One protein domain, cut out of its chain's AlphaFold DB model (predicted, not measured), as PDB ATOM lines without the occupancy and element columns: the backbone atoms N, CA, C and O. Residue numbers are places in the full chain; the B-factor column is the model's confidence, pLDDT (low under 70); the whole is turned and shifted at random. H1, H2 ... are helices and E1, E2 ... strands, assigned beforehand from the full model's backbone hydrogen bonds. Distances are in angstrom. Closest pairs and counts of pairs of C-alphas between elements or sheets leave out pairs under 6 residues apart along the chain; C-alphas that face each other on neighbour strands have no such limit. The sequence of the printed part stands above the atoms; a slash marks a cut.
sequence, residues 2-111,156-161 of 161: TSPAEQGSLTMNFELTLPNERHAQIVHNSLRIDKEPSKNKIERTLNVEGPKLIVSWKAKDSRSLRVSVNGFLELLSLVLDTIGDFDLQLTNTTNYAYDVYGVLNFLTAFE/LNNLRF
ATOM      1  N   THR A   2     148.592 132.642 209.564       38.72
ATOM      2  CA  THR A   2     149.263 131.707 208.657       38.72
ATOM      3  C   THR A   2     148.910 132.055 207.211       38.72
ATOM      4  O   THR A   2     147.737 132.104 206.849       38.72
ATOM      5  N   SER A   3     149.944 132.348 206.419       37.91
ATOM      6  CA  SER A   3     149.880 132.590 204.972       37.91
ATOM      7  C   SER A   3     149.153 131.434 204.264       37.91
ATOM      8  O   SER A   3     149.411 130.276 204.613       37.91
ATOM      9  N   PRO A   4     148.238 131.688 203.308       45.38
ATOM     10  CA  PRO A   4     147.535 130.618 202.623       45.38
ATOM     11  C   PRO A   4     148.515 129.894 201.698       45.38
ATOM     12  O   PRO A   4     148.938 130.438 200.685       45.38
ATOM     13  N   ALA A   5     148.878 128.685 202.130       42.38
ATOM     14  CA  ALA A   5     149.461 127.566 201.398       42.38
ATOM     15  C   ALA A   5     149.889 127.846 199.945       42.38
ATOM     16  O   ALA A   5     149.049 128.084 199.076       42.38
ATOM     17  N   GLU A   6     151.186 127.671 199.676       48.19
ATOM     18  CA  GLU A   6     151.707 127.281 198.363       48.19
ATOM     19  C   GLU A   6     150.910 126.075 197.840       48.19
ATOM     20  O   GLU A   6     151.204 124.915 198.123       48.19
ATOM     21  N   GLN A   7     149.839 126.343 197.101       50.53
ATOM     22  CA  GLN A   7     149.170 125.342 196.287       50.53
ATOM     23  C   GLN A   7     150.102 125.081 195.106       50.53
ATOM     24  O   GLN A   7     150.226 125.928 194.222       50.53
ATOM     25  N   GLY A   8     150.812 123.950 195.152       60.78
ATOM     26  CA  GLY A   8     151.816 123.575 194.159       60.78
ATOM     27  C   GLY A   8     151.276 123.719 192.737       60.78
ATOM     28  O   GLY A   8     150.304 123.069 192.360       60.78
ATOM     29  N   SER A   9     151.884 124.608 191.952       75.06
ATOM     30  CA  SER A   9     151.540 124.765 190.542       75.06
ATOM     31  C   SER A   9     152.232 123.680 189.726       75.06
ATOM     32  O   SER A   9     153.459 123.577 189.758       75.06
ATOM     33  N   LEU A  10     151.464 122.912 188.963       83.56
ATOM     34  CA  LEU A  10     151.983 121.923 188.024       83.56
ATOM     35  C   LEU A  10     152.491 122.624 186.769       83.56
ATOM     36  O   LEU A  10     151.851 123.556 186.281       83.56
ATOM     37  N   THR A  11     153.612 122.158 186.225       85.19
ATOM     38  CA  THR A  11     154.167 122.666 184.966       85.19
ATOM     39  C   THR A  11     154.462 121.522 184.008       85.19
ATOM     40  O   THR A  11     154.777 120.413 184.437       85.19
ATOM     41  N   MET A  12     154.330 121.781 182.711       83.19
ATOM     42  CA  MET A  12     154.663 120.829 181.652       83.19
ATOM     43  C   MET A  12     155.246 121.581 180.466       83.19
ATOM     44  O   MET A  12     154.759 122.658 180.135       83.19
ATOM     45  N   ASN A  13     156.257 121.004 179.822       86.25
ATOM     46  CA  ASN A  13     156.853 121.541 178.606       86.25
ATOM     47  C   ASN A  13     156.767 120.502 177.488       86.25
ATOM     48  O   ASN A  13     156.961 119.310 177.728       86.25
ATOM     49  N   PHE A  14     156.494 120.968 176.278       86.12
ATOM     50  CA  PHE A  14     156.460 120.178 175.057       86.12
ATOM     51  C   PHE A  14     157.285 120.886 173.987       86.12
ATOM     52  O   PHE A  14     157.166 122.098 173.809       86.12
ATOM     53  N   GLU A  15     158.101 120.120 173.274       85.62
ATOM     54  CA  GLU A  15     158.886 120.596 172.140       85.62
ATOM     55  C   GLU A  15     158.630 119.677 170.945       85.62
ATOM     56  O   GLU A  15     158.690 118.451 171.068       85.62
ATOM     57  N   LEU A  16     158.371 120.279 169.786       83.69
ATOM     58  CA  LEU A  16     158.275 119.587 168.507       83.69
ATOM     59  C   LEU A  16     159.198 120.266 167.501       83.69
ATOM     60  O   LEU A  16     159.058 121.454 167.229       83.69
ATOM     61  N   THR A  17     160.117 119.503 166.911       84.38
ATOM     62  CA  THR A  17     160.935 119.987 165.793       84.38
ATOM     63  C   THR A  17     160.248 119.646 164.473       84.38
ATOM     64  O   THR A  17     159.987 118.478 164.190       84.38
ATOM     65  N   LEU A  18     159.961 120.668 163.674       82.19
ATOM     66  CA  LEU A  18     159.338 120.567 162.357       82.19
ATOM     67  C   LEU A  18     160.401 120.581 161.245       82.19
ATOM     68  O   LEU A  18     161.552 120.929 161.506       82.19
ATOM     69  N   PRO A  19     160.054 120.191 160.003       82.12
ATOM     70  CA  PRO A  19     161.022 120.126 158.904       82.12
ATOM     71  C   PRO A  19     161.740 121.450 158.621       82.12
ATOM     72  O   PRO A  19     162.894 121.453 158.201       82.12
ATOM     73  N   ASN A  20     161.061 122.577 158.839       83.50
ATOM     74  CA  ASN A  20     161.616 123.912 158.670       83.50
ATOM     75  C   ASN A  20     160.887 124.936 159.561       83.50
ATOM     76  O   ASN A  20     159.822 124.668 160.123       83.50
ATOM     77  N   GLU A  21     161.463 126.133 159.666       90.50
ATOM     78  CA  GLU A  21     160.898 127.253 160.430       90.50
ATOM     79  C   GLU A  21     159.542 127.726 159.886       90.50
ATOM     80  O   GLU A  21     158.658 128.082 160.662       90.50
ATOM     81  N   ARG A  22     159.315 127.649 158.566       92.06
ATOM     82  CA  ARG A  22     158.020 128.000 157.958       92.06
ATOM     83  C   ARG A  22     156.898 127.118 158.509       92.06
ATOM     84  O   ARG A  22     155.842 127.637 158.858       92.06
ATOM     85  N   HIS A  23     157.115 125.810 158.622       88.12
ATOM     86  CA  HIS A  23     156.155 124.884 159.224       88.12
ATOM     87  C   HIS A  23     155.936 125.191 160.700       88.12
ATOM     88  O   HIS A  23     154.789 125.238 161.132       88.12
ATOM     89  N   ALA A  24     156.999 125.472 161.460       89.62
ATOM     90  CA  ALA A  24     156.870 125.884 162.859       89.62
ATOM     91  C   ALA A  24     156.021 127.143 163.020       89.62
ATOM     92  O   ALA A  24     155.133 127.182 163.874       89.62
ATOM     93  N   GLN A  25     156.204 128.124 162.138       94.50
ATOM     94  CA  GLN A  25     155.409 129.341 162.138       94.50
ATOM     95  C   GLN A  25     153.946 129.096 161.750       94.50
ATOM     96  O   GLN A  25     153.055 129.680 162.368       94.50
ATOM     97  N   ILE A  26     153.678 128.229 160.763       92.62
ATOM     98  CA  ILE A  26     152.311 127.836 160.384       92.62
ATOM     99  C   ILE A  26     151.620 127.189 161.582       92.62
ATOM    100  O   ILE A  26     150.570 127.667 162.006       92.62
ATOM    101  N   VAL A  27     152.241 126.169 162.179       91.31
ATOM    102  CA  VAL A  27     151.679 125.456 163.332       91.31
ATOM    103  C   VAL A  27     151.435 126.407 164.502       91.31
ATOM    104  O   VAL A  27     150.354 126.404 165.088       91.31
ATOM    105  N   HIS A  28     152.403 127.269 164.815       94.69
ATOM    106  CA  HIS A  28     152.248 128.289 165.845       94.69
ATOM    107  C   HIS A  28     151.042 129.190 165.577       94.69
ATOM    108  O   HIS A  28     150.214 129.389 166.463       94.69
ATOM    109  N   ASN A  29     150.922 129.730 164.364       93.94
ATOM    110  CA  ASN A  29     149.850 130.658 164.018       93.94
ATOM    111  C   ASN A  29     148.473 129.984 164.033       93.94
ATOM    112  O   ASN A  29     147.503 130.619 164.434       93.94
ATOM    113  N   SER A  30     148.394 128.705 163.660       92.88
ATOM    114  CA  SER A  30     147.160 127.918 163.729       92.88
ATOM    115  C   SER A  30     146.738 127.585 165.165       92.88
ATOM    116  O   SER A  30     145.546 127.515 165.447       92.88
ATOM    117  N   LEU A  31     147.696 127.368 166.075       91.44
ATOM    118  CA  LEU A  31     147.433 126.904 167.447       91.44
ATOM    119  C   LEU A  31     147.494 128.005 168.513       91.44
ATOM    120  O   LEU A  31     147.145 127.768 169.680       91.44
ATOM    121  N   ARG A  32     147.955 129.205 168.151       88.00
ATOM    122  CA  ARG A  32     147.949 130.371 169.032       88.00
ATOM    123  C   ARG A  32     146.498 130.781 169.270       88.00
ATOM    124  O   ARG A  32     145.890 131.484 168.475       88.00
ATOM    125  N   ILE A  33     145.963 130.343 170.404       76.38
ATOM    126  CA  ILE A  33     144.659 130.785 170.896       76.38
ATOM    127  C   ILE A  33     144.753 132.276 171.224       76.38
ATOM    128  O   ILE A  33     145.682 132.703 171.920       76.38
ATOM    129  N   ASP A  34     143.800 133.060 170.719       63.81
ATOM    130  CA  ASP A  34     143.673 134.454 171.121       63.81
ATOM    131  C   ASP A  34     143.289 134.505 172.602       63.81
ATOM    132  O   ASP A  34     142.470 133.708 173.060       63.81
ATOM    133  N   LYS A  35     143.942 135.367 173.387       55.25
ATOM    134  CA  LYS A  35     143.791 135.356 174.850       55.25
ATOM    135  C   LYS A  35     142.342 135.663 175.219       55.25
ATOM    136  O   LYS A  35     141.949 136.823 175.281       55.25
ATOM    137  N   GLU A  36     141.572 134.631 175.527       48.53
ATOM    138  CA  GLU A  36     140.217 134.819 176.020       48.53
ATOM    139  C   GLU A  36     140.270 135.428 177.436       48.53
ATOM    140  O   GLU A  36     141.044 134.964 178.289       48.53
ATOM    141  N   PRO A  37     139.522 136.513 177.712       46.19
ATOM    142  CA  PRO A  37     139.648 137.220 178.974       46.19
ATOM    143  C   PRO A  37     139.057 136.428 180.155       46.19
ATOM    144  O   PRO A  37     137.853 136.398 180.393       46.19
ATOM    145  N   SER A  38     139.976 135.955 181.001       53.34
ATOM    146  CA  SER A  38     139.840 135.693 182.446       53.34
ATOM    147  C   SER A  38     139.171 134.386 182.923       53.34
ATOM    148  O   SER A  38     138.198 133.894 182.368       53.34
ATOM    149  N   LYS A  39     139.698 133.892 184.062       55.84
ATOM    150  CA  LYS A  39     139.326 132.713 184.888       55.84
ATOM    151  C   LYS A  39     139.938 131.348 184.548       55.84
ATOM    152  O   LYS A  39     139.643 130.383 185.255       55.84
ATOM    153  N   ASN A  40     140.834 131.235 183.571       60.38
ATOM    154  CA  ASN A  40     141.470 129.943 183.298       60.38
ATOM    155  C   ASN A  40     142.420 129.518 184.430       60.38
ATOM    156  O   ASN A  40     143.315 130.253 184.839       60.38
ATOM    157  N   LYS A  41     142.228 128.290 184.933       75.00
ATOM    158  CA  LYS A  41     143.098 127.620 185.923       75.00
ATOM    159  C   LYS A  41     144.447 127.179 185.337       75.00
ATOM    160  O   LYS A  41     145.204 126.472 186.008       75.00
ATOM    161  N   ILE A  42     144.706 127.557 184.087       83.94
ATOM    162  CA  ILE A  42     145.838 127.128 183.289       83.94
ATOM    163  C   ILE A  42     146.366 128.283 182.441       83.94
ATOM    164  O   ILE A  42     145.608 128.989 181.779       83.94
ATOM    165  N   GLU A  43     147.677 128.450 182.471       87.25
ATOM    166  CA  GLU A  43     148.437 129.320 181.587       87.25
ATOM    167  C   GLU A  43     149.120 128.429 180.550       87.25
ATOM    168  O   GLU A  43     149.701 127.404 180.908       87.25
ATOM    169  N   ARG A  44     149.036 128.804 179.271       88.94
ATOM    170  CA  ARG A  44     149.748 128.138 178.178       88.94
ATOM    171  C   ARG A  44     150.503 129.177 177.363       88.94
ATOM    172  O   ARG A  44     149.890 130.118 176.864       88.94
ATOM    173  N   THR A  45     151.806 128.997 177.212       91.06
ATOM    174  CA  THR A  45     152.649 129.803 176.326       91.06
ATOM    175  C   THR A  45     153.075 128.966 175.135       91.06
ATOM    176  O   THR A  45     153.385 127.788 175.285       91.06
ATOM    177  N   LEU A  46     153.072 129.583 173.960       93.00
ATOM    178  CA  LEU A  46     153.438 128.973 172.689       93.00
ATOM    179  C   LEU A  46     154.486 129.875 172.038       93.00
ATOM    180  O   LEU A  46     154.265 131.082 171.965       93.00
ATOM    181  N   ASN A  47     155.611 129.306 171.616       93.62
ATOM    182  CA  ASN A  47     156.704 130.038 170.983       93.62
ATOM    183  C   ASN A  47     157.332 129.226 169.841       93.62
ATOM    184  O   ASN A  47     157.159 128.006 169.772       93.62
ATOM    185  N   VAL A  48     158.073 129.910 168.968       94.19
ATOM    186  CA  VAL A  48     158.862 129.301 167.891       94.19
ATOM    187  C   VAL A  48     160.327 129.704 168.035       94.19
ATOM    188  O   VAL A  48     160.633 130.874 168.249       94.19
ATOM    189  N   GLU A  49     161.225 128.732 167.899       92.69
ATOM    190  CA  GLU A  49     162.677 128.931 167.853       92.69
ATOM    191  C   GLU A  49     163.249 128.190 166.637       92.69
ATOM    192  O   GLU A  49     163.524 126.987 166.680       92.69
ATOM    193  N   GLY A  50     163.376 128.899 165.510       92.62
ATOM    194  CA  GLY A  50     163.722 128.291 164.224       92.62
ATOM    195  C   GLY A  50     162.705 127.201 163.841       92.62
ATOM    196  O   GLY A  50     161.507 127.472 163.808       92.62
ATOM    197  N   PRO A  51     163.120 125.947 163.579       84.19
ATOM    198  CA  PRO A  51     162.195 124.860 163.253       84.19
ATOM    199  C   PRO A  51     161.445 124.286 164.469       84.19
ATOM    200  O   PRO A  51     160.700 123.317 164.318       84.19
ATOM    201  N   LYS A  52     161.655 124.806 165.683       84.56
ATOM    202  CA  LYS A  52     161.076 124.244 166.909       84.56
ATOM    203  C   LYS A  52     159.812 124.976 167.329       84.56
ATOM    204  O   LYS A  52     159.821 126.194 167.464       84.56
ATOM    205  N   LEU A  53     158.761 124.219 167.624       87.94
ATOM    206  CA  LEU A  53     157.580 124.671 168.350       87.94
ATOM    207  C   LEU A  53     157.746 124.325 169.832       87.94
ATOM    208  O   LEU A  53     157.917 123.154 170.176       87.94
ATOM    209  N   ILE A  54     157.665 125.328 170.701       90.69
ATOM    210  CA  ILE A  54     157.838 125.182 172.148       90.69
ATOM    211  C   ILE A  54     156.540 125.578 172.841       90.69
ATOM    212  O   ILE A  54     155.985 126.651 172.591       90.69
ATOM    213  N   VAL A  55     156.056 124.714 173.729       89.44
ATOM    214  CA  VAL A  55     154.813 124.910 174.473       89.44
ATOM    215  C   VAL A  55     155.071 124.677 175.950       89.44
ATOM    216  O   VAL A  55     155.632 123.650 176.329       89.44
ATOM    217  N   SER A  56     154.609 125.595 176.790       88.81
ATOM    218  CA  SER A  56     154.669 125.440 178.241       88.81
ATOM    219  C   SER A  56     153.294 125.637 178.845       88.81
ATOM    220  O   SER A  56     152.582 126.576 178.493       88.81
ATOM    221  N   TRP A  57     152.933 124.766 179.779       87.69
ATOM    222  CA  TRP A  57     151.727 124.873 180.584       87.69
ATOM    223  C   TRP A  57     152.086 125.100 182.042       87.69
ATOM    224  O   TRP A  57     153.040 124.514 182.560       87.69
ATOM    225  N   LYS A  58     151.254 125.881 182.726       85.06
ATOM    226  CA  LYS A  58     151.240 126.015 184.179       85.06
ATOM    227  C   LYS A  58     149.805 125.921 184.675       85.06
ATOM    228  O   LYS A  58     148.959 126.704 184.261       85.06
ATOM    229  N   ALA A  59     149.517 124.971 185.555       84.62
ATOM    230  CA  ALA A  59     148.166 124.674 186.017       84.62
ATOM    231  C   ALA A  59     148.101 124.552 187.539       84.62
ATOM    232  O   ALA A  59     149.065 124.145 188.185       84.62
ATOM    233  N   LYS A  60     146.939 124.860 188.120       84.38
ATOM    234  CA  LYS A  60     146.699 124.666 189.564       84.38
ATOM    235  C   LYS A  60     146.366 123.223 189.946       84.38
ATOM    236  O   LYS A  60     146.517 122.852 191.102       84.38
ATOM    237  N   ASP A  61     145.874 122.430 188.998       80.44
ATOM    238  CA  ASP A  61     145.468 121.044 189.218       80.44
ATOM    239  C   ASP A  61     145.742 120.174 187.984       80.44
ATOM    240  O   ASP A  61     145.804 120.659 186.849       80.44
ATOM    241  N   SER A  62     145.931 118.874 188.216       81.06
ATOM    242  CA  SER A  62     146.325 117.904 187.186       81.06
ATOM    243  C   SER A  62     145.239 117.683 186.140       81.06
ATOM    244  O   SER A  62     145.547 117.457 184.971       81.06
ATOM    245  N   ARG A  63     143.967 117.799 186.536       81.75
ATOM    246  CA  ARG A  63     142.825 117.665 185.628       81.75
ATOM    247  C   ARG A  63     142.843 118.766 184.572       81.75
ATOM    248  O   ARG A  63     142.721 118.467 183.388       81.75
ATOM    249  N   SER A  64     143.026 120.018 184.984       81.06
ATOM    250  CA  SER A  64     143.105 121.169 184.080       81.06
ATOM    251  C   SER A  64     144.308 121.060 183.139       81.06
ATOM    252  O   SER A  64     144.170 121.322 181.944       81.06
ATOM    253  N   LEU A  65     145.460 120.608 183.654       82.12
ATOM    254  CA  LEU A  65     146.649 120.336 182.841       82.12
ATOM    255  C   LEU A  65     146.366 119.286 181.763       82.12
ATOM    256  O   LEU A  65     146.576 119.555 180.585       82.12
ATOM    257  N   ARG A  66     145.819 118.130 182.153       81.75
ATOM    258  CA  ARG A  66     145.497 117.030 181.235       81.75
ATOM    259  C   ARG A  66     144.543 117.463 180.128       81.75
ATOM    260  O   ARG A  66     144.812 117.200 178.964       81.75
ATOM    261  N   VAL A  67     143.449 118.140 180.483       82.06
ATOM    262  CA  VAL A  67     142.452 118.603 179.504       82.06
ATOM    263  C   VAL A  67     143.089 119.555 178.490       82.06
ATOM    264  O   VAL A  67     142.869 119.408 177.292       82.06
ATOM    265  N   SER A  68     143.919 120.497 178.945       85.69
ATOM    266  CA  SER A  68     144.564 121.463 178.049       85.69
ATOM    267  C   SER A  68     145.647 120.849 177.168       85.69
ATOM    268  O   SER A  68     145.769 121.241 176.007       85.69
ATOM    269  N   VAL A  69     146.432 119.908 177.697       83.75
ATOM    270  CA  VAL A  69     147.465 119.206 176.927       83.75
ATOM    271  C   VAL A  69     146.816 118.317 175.872       83.75
ATOM    272  O   VAL A  69     147.183 118.418 174.707       83.75
ATOM    273  N   ASN A  70     145.804 117.523 176.235       82.88
ATOM    274  CA  ASN A  70     145.113 116.652 175.282       82.88
ATOM    275  C   ASN A  70     144.460 117.459 174.155       82.88
ATOM    276  O   ASN A  70     144.742 117.198 172.991       82.88
ATOM    277  N   GLY A  71     143.687 118.499 174.488       84.31
ATOM    278  CA  GLY A  71     143.059 119.342 173.467       84.31
ATOM    279  C   GLY A  71     144.078 120.065 172.577       84.31
ATOM    280  O   GLY A  71     143.837 120.265 171.392       84.31
ATOM    281  N   PHE A  72     145.248 120.433 173.112       88.38
ATOM    282  CA  PHE A  72     146.331 120.976 172.290       88.38
ATOM    283  C   PHE A  72     146.898 119.936 171.320       88.38
ATOM    284  O   PHE A  72     147.107 120.258 170.155       88.38
ATOM    285  N   LEU A  73     147.151 118.710 171.783       85.31
ATOM    286  CA  LEU A  73     147.713 117.642 170.957       85.31
ATOM    287  C   LEU A  73     146.736 117.175 169.869       85.31
ATOM    288  O   LEU A  73     147.166 116.900 168.754       85.31
ATOM    289  N   GLU A  74     145.433 117.151 170.154       83.44
ATOM    290  CA  GLU A  74     144.388 116.882 169.158       83.44
ATOM    291  C   GLU A  74     144.405 117.928 168.033       83.44
ATOM    292  O   GLU A  74     144.471 117.577 166.853       83.44
ATOM    293  N   LEU A  75     144.423 119.218 168.388       87.56
ATOM    294  CA  LEU A  75     144.517 120.300 167.403       87.56
ATOM    295  C   LEU A  75     145.849 120.275 166.648       87.56
ATOM    296  O   LEU A  75     145.878 120.521 165.445       87.56
ATOM    297  N   LEU A  76     146.950 119.970 167.336       88.38
ATOM    298  CA  LEU A  76     148.260 119.827 166.711       88.38
ATOM    299  C   LEU A  76     148.242 118.721 165.655       88.38
ATOM    300  O   LEU A  76     148.718 118.966 164.553       88.38
ATOM    301  N   SER A  77     147.662 117.554 165.954       82.88
ATOM    302  CA  SER A  77     147.524 116.470 164.973       82.88
ATOM    303  C   SER A  77     146.806 116.955 163.720       82.88
ATOM    304  O   SER A  77     147.336 116.811 162.626       82.88
ATOM    305  N   LEU A  78     145.664 117.629 163.884       85.94
ATOM    306  CA  LEU A  78     144.888 118.150 162.759       85.94
ATOM    307  C   LEU A  78     145.697 119.120 161.883       85.94
ATOM    308  O   LEU A  78     145.634 119.056 160.655       85.94
ATOM    309  N   VAL A  79     146.456 120.032 162.496       87.94
ATOM    310  CA  VAL A  79     147.282 120.993 161.751       87.94
ATOM    311  C   VAL A  79     148.408 120.284 161.002       87.94
ATOM    312  O   VAL A  79     148.696 120.641 159.862       87.94
ATOM    313  N   LEU A  80     149.037 119.284 161.617       84.56
ATOM    314  CA  LEU A  80     150.105 118.514 160.985       84.56
ATOM    315  C   LEU A  80     149.591 117.683 159.808       84.56
ATOM    316  O   LEU A  80     150.228 117.693 158.756       84.56
ATOM    317  N   ASP A  81     148.424 117.054 159.950       82.88
ATOM    318  CA  ASP A  81     147.751 116.343 158.859       82.88
ATOM    319  C   ASP A  81     147.412 117.316 157.718       82.88
ATOM    320  O   ASP A  81     147.721 117.056 156.560       82.88
ATOM    321  N   THR A  82     146.906 118.512 158.046       86.19
ATOM    322  CA  THR A  82     146.614 119.561 157.052       86.19
ATOM    323  C   THR A  82     147.872 120.020 156.308       86.19
ATOM    324  O   THR A  82     147.843 120.218 155.096       86.19
ATOM    325  N   ILE A  83     149.000 120.196 157.001       84.62
ATOM    326  CA  ILE A  83     150.275 120.515 156.342       84.62
ATOM    327  C   ILE A  83     150.708 119.348 155.447       84.62
ATOM    328  O   ILE A  83     151.149 119.586 154.327       84.62
ATOM    329  N   GLY A  84     150.563 118.106 155.911       78.94
ATOM    330  CA  GLY A  84     150.884 116.908 155.137       78.94
ATOM    331  C   GLY A  84     150.072 116.787 153.845       78.94
ATOM    332  O   GLY A  84     150.639 116.491 152.796       78.94
ATOM    333  N   ASP A  85     148.772 117.069 153.908       80.06
ATOM    334  CA  ASP A  85     147.857 116.922 152.774       80.06
ATOM    335  C   ASP A  85     147.948 118.081 151.768       80.06
ATOM    336  O   ASP A  85     147.713 117.882 150.574       80.06
ATOM    337  N   PHE A  86     148.288 119.294 152.225       82.19
ATOM    338  CA  PHE A  86     148.192 120.512 151.407       82.19
ATOM    339  C   PHE A  86     149.513 121.252 151.159       82.19
ATOM    340  O   PHE A  86     149.538 122.171 150.333       82.19
ATOM    341  N   ASP A  87     150.621 120.903 151.816       77.81
ATOM    342  CA  ASP A  87     151.909 121.520 151.492       77.81
ATOM    343  C   ASP A  87     152.473 120.906 150.202       77.81
ATOM    344  O   ASP A  87     152.967 119.781 150.161       77.81
ATOM    345  N   LEU A  88     152.432 121.691 149.124       61.53
ATOM    346  CA  LEU A  88     152.871 121.324 147.767       61.53
ATOM    347  C   LEU A  88     154.386 121.029 147.643       61.53
ATOM    348  O   LEU A  88     154.895 120.885 146.533       61.53
ATOM    349  N   GLN A  89     155.121 120.949 148.756       54.09
ATOM    350  CA  GLN A  89     156.569 120.709 148.815       54.09
ATOM    351  C   GLN A  89     156.944 119.247 149.121       54.09
ATOM    352  O   GLN A  89     158.122 118.946 149.299       54.09
ATOM    353  N   LEU A  90     155.996 118.305 149.151       48.50
ATOM    354  CA  LEU A  90     156.292 116.889 149.423       48.50
ATOM    355  C   LEU A  90     156.612 116.083 148.161       48.50
ATOM    356  O   LEU A  90     156.090 114.991 147.948       48.50
ATOM    357  N   THR A  91     157.531 116.581 147.337       39.03
ATOM    358  CA  THR A  91     158.287 115.701 146.444       39.03
ATOM    359  C   THR A  91     159.504 115.200 147.211       39.03
ATOM    360  O   THR A  91     160.557 115.824 147.261       39.03
ATOM    361  N   ASN A  92     159.338 114.007 147.785       45.25
ATOM    362  CA  ASN A  92     160.388 113.174 148.367       45.25
ATOM    363  C   ASN A  92     160.837 113.627 149.767       45.25
ATOM    364  O   ASN A  92     161.649 114.535 149.903       45.25
ATOM    365  N   THR A  93     160.364 112.937 150.813       41.62
ATOM    366  CA  THR A  93     161.179 112.256 151.852       41.62
ATOM    367  C   THR A  93     160.319 111.997 153.103       41.62
ATOM    368  O   THR A  93     160.022 112.898 153.872       41.62
ATOM    369  N   THR A  94     159.944 110.726 153.283       39.44
ATOM    370  CA  THR A  94     159.531 110.047 154.531       39.44
ATOM    371  C   THR A  94     158.479 110.697 155.446       39.44
ATOM    372  O   THR A  94     158.795 111.556 156.259       39.44
ATOM    373  N   ASN A  95     157.292 110.081 155.447       43.66
ATOM    374  CA  ASN A  95     156.512 109.713 156.634       43.66
ATOM    375  C   ASN A  95     156.453 110.746 157.768       43.66
ATOM    376  O   ASN A  95     157.153 110.631 158.776       43.66
ATOM    377  N   TYR A  96     155.471 111.636 157.668       45.34
ATOM    378  CA  TYR A  96     154.837 112.320 158.794       45.34
ATOM    379  C   TYR A  96     154.014 111.355 159.661       45.34
ATOM    380  O   TYR A  96     152.858 111.601 159.983       45.34
ATOM    381  N   ALA A  97     154.608 110.227 160.053       43.94
ATOM    382  CA  ALA A  97     154.085 109.417 161.141       43.94
ATOM    383  C   ALA A  97     154.363 110.181 162.441       43.94
ATOM    384  O   ALA A  97     155.321 109.897 163.160       43.94
ATOM    385  N   TYR A  98     153.600 111.245 162.682       48.00
ATOM    386  CA  TYR A  98     153.716 112.023 163.898       48.00
ATOM    387  C   TYR A  98     153.194 111.171 165.058       48.00
ATOM    388  O   TYR A  98     152.006 110.876 165.157       48.00
ATOM    389  N   ASP A  99     154.099 110.777 165.952       50.16
ATOM    390  CA  ASP A  99     153.817 110.011 167.172       50.16
ATOM    391  C   ASP A  99     153.121 110.870 168.256       50.16
ATOM    392  O   ASP A  99     153.424 110.806 169.447       50.16
ATOM    393  N   VAL A 100     152.175 111.726 167.847       49.38
ATOM    394  CA  VAL A 100     151.274 112.448 168.761       49.38
ATOM    395  C   VAL A 100     150.403 111.435 169.508       49.38
ATOM    396  O   VAL A 100     150.135 111.595 170.698       49.38
ATOM    397  N   TYR A 101     150.040 110.342 168.830       47.66
ATOM    398  CA  TYR A 101     149.280 109.235 169.396       47.66
ATOM    399  C   TYR A 101     150.017 108.518 170.537       47.66
ATOM    400  O   TYR A 101     149.376 108.171 171.527       47.66
ATOM    401  N   GLY A 102     151.344 108.348 170.478       50.56
ATOM    402  CA  GLY A 102     152.122 107.780 171.585       50.56
ATOM    403  C   GLY A 102     152.073 108.640 172.850       50.56
ATOM    404  O   GLY A 102     151.897 108.120 173.954       50.56
ATOM    405  N   VAL A 103     152.133 109.968 172.700       50.28
ATOM    406  CA  VAL A 103     152.020 110.919 173.822       50.28
ATOM    407  C   VAL A 103     150.587 110.977 174.365       50.28
ATOM    408  O   VAL A 103     150.393 110.941 175.581       50.28
ATOM    409  N   LEU A 104     149.578 111.001 173.488       47.19
ATOM    410  CA  LEU A 104     148.162 110.948 173.874       47.19
ATOM    411  C   LEU A 104     147.835 109.661 174.647       47.19
ATOM    412  O   LEU A 104     147.185 109.736 175.693       47.19
ATOM    413  N   ASN A 105     148.341 108.506 174.197       47.47
ATOM    414  CA  ASN A 105     148.184 107.210 174.870       47.47
ATOM    415  C   ASN A 105     148.894 107.170 176.232       47.47
ATOM    416  O   ASN A 105     148.342 106.657 177.206       47.47
ATOM    417  N   PHE A 106     150.090 107.756 176.344       47.31
ATOM    418  CA  PHE A 106     150.796 107.868 177.623       47.31
ATOM    419  C   PHE A 106     150.015 108.716 178.640       47.31
ATOM    420  O   PHE A 106     149.889 108.340 179.806       47.31
ATOM    421  N   LEU A 107     149.437 109.840 178.205       43.34
ATOM    422  CA  LEU A 107     148.681 110.739 179.080       43.34
ATOM    423  C   LEU A 107     147.300 110.192 179.458       43.34
ATOM    424  O   LEU A 107     146.831 110.444 180.570       43.34
ATOM    425  N   THR A 108     146.651 109.420 178.584       50.12
ATOM    426  CA  THR A 108     145.411 108.701 178.932       50.12
ATOM    427  C   THR A 108     145.666 107.540 179.886       50.12
ATOM    428  O   THR A 108     144.848 107.310 180.775       50.12
ATOM    429  N   ALA A 109     146.819 106.869 179.796       47.50
ATOM    430  CA  ALA A 109     147.226 105.849 180.766       47.50
ATOM    431  C   ALA A 109     147.539 106.421 182.167       47.50
ATOM    432  O   ALA A 109     147.640 105.668 183.136       47.50
ATOM    433  N   PHE A 110     147.673 107.745 182.299       39.06
ATOM    434  CA  PHE A 110     148.058 108.432 183.533       39.06
ATOM    435  C   PHE A 110     146.849 108.985 184.328       39.06
ATOM    436  O   PHE A 110     146.891 110.131 184.751       39.06
ATOM    437  N   GLU A 111     145.741 108.261 184.527       44.62
ATOM    438  CA  GLU A 111     144.648 108.599 185.490       44.62
ATOM    439  C   GLU A 111     144.489 107.461 186.532       44.62
ATOM    440  O   GLU A 111     144.882 106.326 186.275       44.62
ATOM    441  N   LEU A 156     161.237 116.446 178.130       34.94
ATOM    442  CA  LEU A 156     161.751 116.856 179.433       34.94
ATOM    443  C   LEU A 156     160.669 116.565 180.479       34.94
ATOM    444  O   LEU A 156     159.891 117.440 180.856       34.94
ATOM    445  N   ASN A 157     160.617 115.317 180.943       33.03
ATOM    446  CA  ASN A 157     159.828 114.897 182.096       33.03
ATOM    447  C   ASN A 157     160.449 115.485 183.372       33.03
ATOM    448  O   ASN A 157     161.002 114.782 184.210       33.03
ATOM    449  N   ASN A 158     160.317 116.798 183.541       27.44
ATOM    450  CA  ASN A 158     160.454 117.461 184.831       27.44
ATOM    451  C   ASN A 158     159.085 117.471 185.526       27.44
ATOM    452  O   ASN A 158     158.575 118.521 185.907       27.44
ATOM    453  N   LEU A 159     158.477 116.291 185.687       33.16
ATOM    454  CA  LEU A 159     157.349 116.109 186.597       33.16
ATOM    455  C   LEU A 159     157.903 116.177 188.027       33.16
ATOM    456  O   LEU A 159     158.280 115.160 188.607       33.16
ATOM    457  N   ARG A 160     158.024 117.388 188.580       29.05
ATOM    458  CA  ARG A 160     158.191 117.570 190.026       29.05
ATOM    459  C   ARG A 160     156.799 117.550 190.659       29.05
ATOM    460  O   ARG A 160     156.003 118.448 190.390       29.05
ATOM    461  N   PHE A 161     156.522 116.492 191.420       32.09
ATOM    462  CA  PHE A 161     155.385 116.394 192.339       32.09
ATOM    463  C   PHE A 161     155.742 117.025 193.683       32.09
ATOM    464  O   PHE A 161     156.932 116.924 194.067       32.09
TER     465      PHE A 161
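This is residues 2 to 111 and 156 to 161 of the 161 residues of an uncharacterized protein of Helobdella robusta (UniProt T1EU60). Picture a small three-stranded sheet with two helices over one face: the long H2 runs along the strands and on past the end of the sheet, and the shorter H1 lies near that end, over E3 and E2. H3 packs on H2, off the sheet, and residues 88 to 94 stick out; these and the lead-in from Thr 2 lie at the two ends of the long axis. The printed part has 116 residues, with named elements in the order E1, H1, E2, E3, H2, H3; the sheet, ordered E1, E3, E2, is antiparallel, and the class is mixed, helices and strands, in two layers, H1 and H2 making one and the sheet the other. It is only just loose, close to compact, with a radius of gyration of the C-alphas of 16.2 A and spans of 65 by 32 by 20 A.

Start at edge strand E1, residues 10 to 17; its antiparallel neighbour is E3, residues 52 to 59, where N 10 and O 59 are 2.8 A apart, within hydrogen-bond range. On the other side of E3 find E2, residues 42 to 49, in a hairpin with it, N 43 and O 58 being 2.8 A apart. The sheet is twisted, its C-alphas lying up to 4.1 A off the best plane. H1, residues 21 to 31, is on the sheet at a height of 8.5 A; E1, H1 and E2 make a split strand-helix-strand unit, two strands running the same way with E3 between them, its crossover right-handed. H2, residues 62 to 86, is on the same face at a height of 11.1 A, along the strands at 16 degrees to E3 on the local plane. H1 and H2 touch at Val 27 and Val 79, whose C-alphas, the closest, are 6.5 A apart, at a steep tilt of 53 degrees, opposite ways; H2 does so with residues 72 to 83 alone. H3, residues 100 to 108, forms a helical hairpin with H2, touching its residues 66 to 77 alone at a shallow tilt of 16 degrees; the closest C-alphas, of Asn 70 and Leu 104, are 6.6 A apart. H3 and each strand are apart. In H1, H2 and H3 every O i to N i+4 pair is within hydrogen-bond range.

Find C-alpha 10 at (151.983, 121.923, 188.024); from there E1 runs 24.0 A to C-alpha 17. H1 spans 15.2 A, E2 22.9 A and E3 23.1 A. H2 begins at C-alpha 62, (146.325, 117.904, 187.186), and runs 35.9 A; H3 covers 12.3 A and ends at C-alpha 108, (145.411, 108.701, 178.932).

The C-alphas of Thr 2 and Thr 91, the two farthest apart, are 64.9 A apart. Residues 112 to 155 are not printed; C-alphas 111 and 156 are 19.9 A apart across the cut. The link from H2 to H3, 13 residues, is long. The mean pLDDT of the printed part is 70.8, and residues 2 to 8, 34 to 40, 88 to 111 and 156 to 161 are under 70.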